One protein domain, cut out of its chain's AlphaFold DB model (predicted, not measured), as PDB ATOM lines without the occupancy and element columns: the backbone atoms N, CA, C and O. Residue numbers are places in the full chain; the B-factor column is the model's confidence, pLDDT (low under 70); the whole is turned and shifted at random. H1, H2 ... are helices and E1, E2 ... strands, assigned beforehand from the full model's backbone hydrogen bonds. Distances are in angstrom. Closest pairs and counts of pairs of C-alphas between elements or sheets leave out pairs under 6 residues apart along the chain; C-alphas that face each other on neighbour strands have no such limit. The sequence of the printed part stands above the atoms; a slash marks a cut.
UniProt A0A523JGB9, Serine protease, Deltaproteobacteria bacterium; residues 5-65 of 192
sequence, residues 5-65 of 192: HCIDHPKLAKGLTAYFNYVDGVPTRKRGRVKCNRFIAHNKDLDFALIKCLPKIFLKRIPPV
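Overview. This is residues 5 to 65 of the 192 residues of the protein "Serine protease" of Deltaproteobacteria bacterium (UniProt A0A523JGB9). With little regular structure, two small antiparallel hairpins, E1-E2 and E3-E4, follow end to end in an elongated, loose model, and short helix H1 comes back near E2. Residues 24 to 29 stick out. The 61 printed residues run E1, E2, E3, E4, H1; the class is mixed, with 24 residues in named elements. The radius of gyration of the C-alphas is 13.3 A, the spans 37 by 23 by 21 A.

Arrangement. E1, residues 17 to 20, and E2, residues 32 to 35, form a hairpin at 161 degrees; N 18 and O 34 are 2.8 A apart, within hydrogen-bond range. E2 runs on into E3, residues 38 to 43, at 81 degrees. E3 and E4, residues 48 to 52, form a hairpin at 165 degrees; N 50 and O 41 are 2.8 A apart, within hydrogen-bond range. E1 and E3 are apart. The closest C-alphas of E2 and H1, residues 57 to 61, are Gly 32 and Phe 58, 7.1 A. H1 has 0 of 1 O i to N i+4 pairs within range, but 2 of 2 O i to N i+3.

Along the chain. E1 begins at C-alpha 17 (223.048, 158.982, 89.604). E3 measures 15.9 A, E4 13.6 A. H1 ends at C-alpha 61 (211.579, 169.803, 98.237).

Size, cuts and confidence. The farthest C-alphas, Pro 27 and Asp 45, are 39.1 A apart. The link E1 to E2 is long. The printed part has no cut; no printed residue is under 70 in pLDDT.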
ATOM      1  N   HIS A   5     215.744 144.291  84.881       95.62
ATOM      2  CA  HIS A   5     216.641 144.141  83.730       95.62
ATOM      3  C   HIS A   5     217.570 145.354  83.513       95.62
ATOM      4  O   HIS A   5     218.600 145.229  82.857       95.62
ATOM      5  N   CYS A   6     217.247 146.525  84.078       94.25
ATOM      6  CA  CYS A   6     218.166 147.664  84.102       94.25
ATOM      7  C   CYS A   6     219.242 147.509  85.187       94.25
ATOM      8  O   CYS A   6     220.371 147.968  85.018       94.25
ATOM      9  N   ILE A   7     218.866 146.955  86.347       96.00
ATOM     10  CA  ILE A   7     219.695 146.885  87.557       96.00
ATOM     11  C   ILE A   7     219.409 145.563  88.271       96.00
ATOM     12  O   ILE A   7     218.699 145.491  89.280       96.00
ATOM     13  N   ASP A   8     219.986 144.502  87.726       95.69
ATOM     14  CA  ASP A   8     219.708 143.122  88.117       95.69
ATOM     15  C   ASP A   8     220.580 142.645  89.284       95.69
ATOM     16  O   ASP A   8     220.272 141.624  89.894       95.69
ATOM     17  N   HIS A   9     221.631 143.382  89.652       94.69
ATOM     18  CA  HIS A   9     222.475 143.058  90.799       94.69
ATOM     19  C   HIS A   9     223.133 144.299  91.438       94.69
ATOM     20  O   HIS A   9     223.289 145.342  90.797       94.69
ATOM     21  N   PRO A  10     223.591 144.211  92.707       95.06
ATOM     22  CA  PRO A  10     224.109 145.366  93.447       95.06
ATOM     23  C   PRO A  10     225.315 146.075  92.818       95.06
ATOM     24  O   PRO A  10     225.534 147.252  93.106       95.06
ATOM     25  N   LYS A  11     226.120 145.398  91.984       95.25
ATOM     26  CA  LYS A  11     227.280 146.042  91.343       95.25
ATOM     27  C   LYS A  11     226.844 147.098  90.324       95.25
ATOM     28  O   LYS A  11     227.476 148.147  90.298       95.25
ATOM     29  N   LEU A  12     225.744 146.887  89.593       93.38
ATOM     30  CA  LEU A  12     225.185 147.899  88.683       93.38
ATOM     31  C   LEU A  12     224.639 149.120  89.423       93.38
ATOM     32  O   LEU A  12     224.573 150.205  88.858       93.38
ATOM     33  N   ALA A  13     224.298 148.977  90.709       92.81
ATOM     34  CA  ALA A  13     223.909 150.120  91.523       92.81
ATOM     35  C   ALA A  13     225.090 151.052  91.856       92.81
ATOM     36  O   ALA A  13     224.882 152.218  92.200       92.81
ATOM     37  N   LYS A  14     226.338 150.574  91.767       92.00
ATOM     38  CA  LYS A  14     227.516 151.379  92.109       92.00
ATOM     39  C   LYS A  14     227.690 152.513  91.099       92.00
ATOM     40  O   LYS A  14     227.787 152.293  89.902       92.00
ATOM     41  N   GLY A  15     227.762 153.745  91.603       88.44
ATOM     42  CA  GLY A  15     227.981 154.940  90.778       88.44
ATOM     43  C   GLY A  15     226.720 155.536  90.147       88.44
ATOM     44  O   GLY A  15     226.797 156.620  89.565       88.44
ATOM     45  N   LEU A  16     225.554 154.908  90.323       92.81
ATOM     46  CA  LEU A  16     224.314 155.433  89.765       92.81
ATOM     47  C   LEU A  16     223.979 156.820  90.287       92.81
ATOM     48  O   LEU A  16     224.174 157.171  91.458       92.81
ATOM     49  N   THR A  17     223.421 157.600  89.376       91.06
ATOM     50  CA  THR A  17     223.048 158.982  89.604       91.06
ATOM     51  C   THR A  17     221.675 159.222  89.001       91.06
ATOM     52  O   THR A  17     221.483 159.032  87.805       91.06
ATOM     53  N   ALA A  18     220.731 159.665  89.826       90.38
ATOM     54  CA  ALA A  18     219.466 160.198  89.354       90.38
ATOM     55  C   ALA A  18     219.640 161.673  88.986       90.38
ATOM     56  O   ALA A  18     220.196 162.463  89.764       90.38
ATOM     57  N   TYR A  19     219.133 162.035  87.813       88.69
ATOM     58  CA  TYR A  19     219.080 163.412  87.351       88.69
ATOM     59  C   TYR A  19     217.643 163.933  87.394       88.69
ATOM     60  O   TYR A  19     216.707 163.291  86.930       88.69
ATOM     61  N   PHE A  20     217.486 165.130  87.939       87.62
ATOM     62  CA  PHE A  20     216.244 165.884  88.026       87.62
ATOM     63  C   PHE A  20     216.392 167.147  87.187       87.62
ATOM     64  O   PHE A  20     217.473 167.736  87.134       87.62
ATOM     65  N   ASN A  21     215.312 167.565  86.527       86.12
ATOM     66  CA  ASN A  21     215.339 168.634  85.521       86.12
ATOM     67  C   ASN A  21     216.391 168.392  84.423       86.12
ATOM     68  O   ASN A  21     216.963 169.338  83.890       86.12
ATOM     69  N   TYR A  22     216.657 167.121  84.094       87.62
ATOM     70  CA  TYR A  22     217.450 166.746  82.925       87.62
ATOM     71  C   TYR A  22     216.591 166.936  81.677       87.62
ATOM     72  O   TYR A  22     215.974 165.996  81.182       87.62
ATOM     73  N   VAL A  23     216.466 168.201  81.291       87.56
ATOM     74  CA  VAL A  23     215.735 168.665  80.119       87.56
ATOM     75  C   VAL A  23     216.686 169.528  79.284       87.56
ATOM     76  O   VAL A  23     217.594 170.171  79.834       87.56
ATOM     77  N   ASP A  24     216.515 169.515  77.970       86.44
ATOM     78  CA  ASP A  24     217.288 170.322  77.047       86.44
ATOM     79  C   ASP A  24     217.055 171.811  77.328       86.44
ATOM     80  O   ASP A  24     216.031 172.207  77.889       86.44
ATOM     81  N   GLY A  25     218.073 172.630  77.083       87.69
ATOM     82  CA  GLY A  25     218.071 174.047  77.460       87.69
ATOM     83  C   GLY A  25     218.162 174.338  78.970       87.69
ATOM     84  O   GLY A  25     218.478 175.464  79.348       87.69
ATOM     85  N   VAL A  26     217.969 173.359  79.870       89.00
ATOM     86  CA  VAL A  26     218.183 173.561  81.317       89.00
ATOM     87  C   VAL A  26     219.683 173.513  81.637       89.00
ATOM     88  O   VAL A  26     220.288 172.442  81.504       89.00
ATOM     89  N   PRO A  27     220.297 174.606  82.144       88.56
ATOM     90  CA  PRO A  27     221.720 174.630  82.478       88.56
ATOM     91  C   PRO A  27     222.089 173.577  83.525       88.56
ATOM     92  O   PRO A  27     221.360 173.397  84.500       88.56
ATOM     93  N   THR A  28     223.270 172.960  83.407       85.38
ATOM     94  CA  THR A  28     223.754 171.906  84.323       85.38
ATOM     95  C   THR A  28     223.653 172.291  85.802       85.38
ATOM     96  O   THR A  28     223.241 171.473  86.618       85.38
ATOM     97  N   ARG A  29     223.932 173.555  86.153       86.00
ATOM     98  CA  ARG A  29     223.810 174.074  87.531       86.00
ATOM     99  C   ARG A  29     222.380 174.070  88.093       86.00
ATOM    100  O   ARG A  29     222.206 174.098  89.304       86.00
ATOM    101  N   LYS A  30     221.365 174.059  87.222       86.19
ATOM    102  CA  LYS A  30     219.938 173.964  87.574       86.19
ATOM    103  C   LYS A  30     219.421 172.518  87.547       86.19
ATOM    104  O   LYS A  30     218.281 172.275  87.940       86.19
ATOM    105  N   ARG A  31     220.241 171.556  87.105       87.25
ATOM    106  CA  ARG A  31     219.905 170.128  87.122       87.25
ATOM    107  C   ARG A  31     220.169 169.567  88.517       87.25
ATOM    108  O   ARG A  31     221.266 169.688  89.064       87.25
ATOM    109  N   GLY A  32     219.166 168.925  89.103       87.38
ATOM    110  CA  GLY A  32     219.346 168.200  90.354       87.38
ATOM    111  C   GLY A  32     220.112 166.911  90.081       87.38
ATOM    112  O   GLY A  32     219.692 166.108  89.260       87.38
ATOM    113  N   ARG A  33     221.235 166.687  90.762       89.06
ATOM    114  CA  ARG A  33     222.012 165.444  90.637       89.06
ATOM    115  C   ARG A  33     222.060 164.733  91.973       89.06
ATOM    116  O   ARG A  33     222.585 165.301  92.934       89.06
ATOM    117  N   VAL A  34     221.575 163.500  92.057       90.56
ATOM    118  CA  VAL A  34     221.560 162.733  93.310       90.56
ATOM    119  C   VAL A  34     222.226 161.381  93.105       90.56
ATOM    120  O   VAL A  34     221.858 160.640  92.206       90.56
ATOM    121  N   LYS A  35     223.207 161.048  93.951       92.56
ATOM    122  CA  LYS A  35     223.817 159.714  93.946       92.56
ATOM    123  C   LYS A  35     222.813 158.704  94.497       92.56
ATOM    124  O   LYS A  35     222.290 158.907  95.592       92.56
ATOM    125  N   CYS A  36     222.584 157.622  93.767       92.38
ATOM    126  CA  CYS A  36     221.677 156.540  94.130       92.38
ATOM    127  C   CYS A  36     222.430 155.221  94.099       92.38
ATOM    128  O   CYS A  36     222.212 154.388  93.239       92.38
ATOM    129  N   ASN A  37     223.372 155.055  95.022       91.06
ATOM    130  CA  ASN A  37     224.349 153.971  94.982       91.06
ATOM    131  C   ASN A  37     224.054 152.817  95.947       91.06
ATOM    132  O   ASN A  37     224.874 151.910  96.086       91.06
ATOM    133  N   ARG A  38     222.919 152.856  96.651       92.19
ATOM    134  CA  ARG A  38     222.549 151.819  97.613       92.19
ATOM    135  C   ARG A  38     221.433 150.958  97.048       92.19
ATOM    136  O   ARG A  38     220.272 151.355  97.067       92.19
ATOM    137  N   PHE A  39     221.790 149.768  96.590       93.94
ATOM    138  CA  PHE A  39     220.828 148.729  96.246       93.94
ATOM    139  C   PHE A  39     219.999 148.335  97.479       93.94
ATOM    140  O   PHE A  39     220.546 148.204  98.577       93.94
ATOM    141  N   ILE A  40     218.686 148.185  97.307       92.62
ATOM    142  CA  ILE A  40     217.758 147.800  98.378       92.62
ATOM    143  C   ILE A  40     217.164 146.426  98.101       92.62
ATOM    144  O   ILE A  40     217.193 145.564  98.973       92.62
ATOM    145  N   ALA A  41     216.614 146.236  96.906       92.50
ATOM    146  CA  ALA A  41     215.917 145.019  96.523       92.50
ATOM    147  C   ALA A  41     215.725 144.968  95.009       92.50
ATOM    148  O   ALA A  41     215.787 145.990  94.333       92.50
ATOM    149  N   HIS A  42     215.400 143.787  94.502       95.00
ATOM    150  CA  HIS A  42     214.956 143.579  93.131       95.00
ATOM    151  C   HIS A  42     214.054 142.345  93.048       95.00
ATOM    152  O   HIS A  42     213.985 141.556  93.997       95.00
ATOM    153  N   ASN A  43     213.359 142.169  91.933       95.19
ATOM    154  CA  ASN A  43     212.614 140.955  91.642       95.19
ATOM    155  C   ASN A  43     212.533 140.758  90.129       95.19
ATOM    156  O   ASN A  43     212.005 141.617  89.429       95.19
ATOM    157  N   LYS A  44     213.036 139.616  89.654       96.50
ATOM    158  CA  LYS A  44     213.002 139.242  88.237       96.50
ATOM    159  C   LYS A  44     211.569 139.017  87.745       96.50
ATOM    160  O   LYS A  44     211.201 139.486  86.674       96.50
ATOM    161  N   ASP A  45     210.737 138.365  88.556       95.19
ATOM    162  CA  ASP A  45     209.375 137.989  88.155       95.19
ATOM    163  C   ASP A  45     208.449 139.188  87.974       95.19
ATOM    164  O   ASP A  45     207.536 139.111  87.175       95.19
ATOM    165  N   LEU A  46     208.670 140.293  88.680       96.19
ATOM    166  CA  LEU A  46     207.912 141.545  88.576       96.19
ATOM    167  C   LEU A  46     208.760 142.679  87.994       96.19
ATOM    168  O   LEU A  46     208.428 143.842  88.185       96.19
ATOM    169  N   ASP A  47     209.880 142.323  87.370       97.31
ATOM    170  CA  ASP A  47     210.844 143.200  86.717       97.31
ATOM    171  C   ASP A  47     211.028 144.581  87.372       97.31
ATOM    172  O   ASP A  47     210.869 145.626  86.739       97.31
ATOM    173  N   PHE A  48     211.361 144.600  88.667       96.62
ATOM    174  CA  PHE A  48     211.638 145.842  89.392       96.62
ATOM    175  C   PHE A  48     212.958 145.791  90.161       96.62
ATOM    176  O   PHE A  48     213.378 144.748  90.667       96.62
ATOM    177  N   ALA A  49     213.553 146.966  90.343       96.38
ATOM    178  CA  ALA A  49     214.689 147.237  91.206       96.38
ATOM    179  C   ALA A  49     214.441 148.483  92.074       96.38
ATOM    180  O   ALA A  49     213.906 149.518  91.646       96.38
ATOM    181  N   LEU A  50     214.863 148.384  93.332       94.44
ATOM    182  CA  LEU A  50     214.815 149.434  94.334       94.44
ATOM    183  C   LEU A  50     216.211 149.856  94.737       94.44
ATOM    184  O   LEU A  50     217.061 149.051  95.120       94.44
ATOM    185  N   ILE A  51     216.410 151.165  94.700       93.88
ATOM    186  CA  ILE A  51     217.689 151.797  94.959       93.88
ATOM    187  C   ILE A  51     217.413 153.028  95.790       93.88
ATOM    188  O   ILE A  51     216.485 153.790  95.516       93.88
ATOM    189  N   LYS A  52     218.222 153.212  96.823       90.31
ATOM    190  CA  LYS A  52     218.142 154.349  97.716       90.31
ATOM    191  C   LYS A  52     219.098 155.434  97.248       90.31
ATOM    192  O   LYS A  52     220.299 155.212  97.077       90.31
ATOM    193  N   CYS A  53     218.534 156.619  97.069       89.69
ATOM    194  CA  CYS A  53     219.272 157.839  96.807       89.69
ATOM    195  C   CYS A  53     219.760 158.458  98.116       89.69
ATOM    196  O   CYS A  53     219.055 158.431  99.127       89.69
ATOM    197  N   LEU A  54     220.981 158.993  98.107       84.56
ATOM    198  CA  LEU A  54     221.509 159.728  99.249       84.56
ATOM    199  C   LEU A  54     220.642 160.969  99.488       84.56
ATOM    200  O   LEU A  54     220.283 161.652  98.521       84.56
ATOM    201  N   PRO A  55     220.313 161.281 100.753       73.88
ATOM    202  CA  PRO A  55     219.528 162.461 101.060       73.88
ATOM    203  C   PRO A  55     220.260 163.700 100.542       73.88
ATOM    204  O   PRO A  55     221.444 163.911 100.803       73.88
ATOM    205  N   LYS A  56     219.541 164.533  99.794       72.88
ATOM    206  CA  LYS A  56     219.980 165.876  99.423       72.88
ATOM    207  C   LYS A  56     218.911 166.863  99.847       72.88
ATOM    208  O   LYS A  56     217.728 166.553  99.757       72.88
ATOM    209  N   ILE A  57     219.324 168.066 100.242       73.88
ATOM    210  CA  ILE A  57     218.407 169.175 100.555       73.88
ATOM    211  C   ILE A  57     217.404 169.375  99.411       73.88
ATOM    212  O   ILE A  57     216.216 169.547  99.653       73.88
ATOM    213  N   PHE A  58     217.869 169.239  98.166       73.81
ATOM    214  CA  PHE A  58     217.019 169.282  96.980       73.81
ATOM    215  C   PHE A  58     215.889 168.234  96.991       73.81
ATOM    216  O   PHE A  58     214.753 168.577  96.687       73.81
ATOM    217  N   LEU A  59     216.159 166.988  97.402       73.62
ATOM    218  CA  LEU A  59     215.130 165.944  97.480       73.62
ATOM    219  C   LEU A  59     214.067 166.236  98.542       73.62
ATOM    220  O   LEU A  59     212.933 165.816  98.366       73.62
ATOM    221  N   LYS A  60     214.393 166.981  99.609       75.56
ATOM    222  CA  LYS A  60     213.400 167.367 100.629       75.56
ATOM    223  C   LYS A  60     212.304 168.287 100.074       75.56
ATOM    224  O   LYS A  60     211.263 168.416 100.701       75.56
ATOM    225  N   ARG A  61     212.546 168.934  98.928       79.50
ATOM    226  CA  ARG A  61     211.579 169.803  98.237       79.50
ATOM    227  C   ARG A  61     210.769 169.072  97.168       79.50
ATOM    228  O   ARG A  61     209.851 169.663  96.614       79.50
ATOM    229  N   ILE A  62     211.124 167.828  96.845       78.25
ATOM    230  CA  ILE A  62     210.389 167.025  95.870       78.25
ATOM    231  C   ILE A  62     209.401 166.163  96.653       78.25
ATOM    232  O   ILE A  62     209.846 165.297  97.411       78.25
ATOM    233  N   PRO A  63     208.085 166.384  96.502       81.12
ATOM    234  CA  PRO A  63     207.109 165.550  97.177       81.12
ATOM    235  C   PRO A  63     207.243 164.102  96.689       81.12
ATOM    236  O   PRO A  63     207.487 163.870  95.498       81.12
ATOM    237  N   PRO A  64     207.102 163.110  97.584       84.31
ATOM    238  CA  PRO A  64     207.046 161.725  97.162       84.31
ATOM    239  C   PRO A  64     205.815 161.507  96.282       84.31
ATOM    240  O   PRO A  64     204.742 162.063  96.525       84.31
ATOM    241  N   VAL A  65     205.979 160.655  95.277       91.38
ATOM    242  CA  VAL A  65     204.870 160.169  94.462       91.38
ATOM    243  C   VAL A  65     203.988 159.256  95.314       91.38
ATOM    244  O   VAL A  65     204.502 158.379  96.010       91.38
TER     245      VAL A  65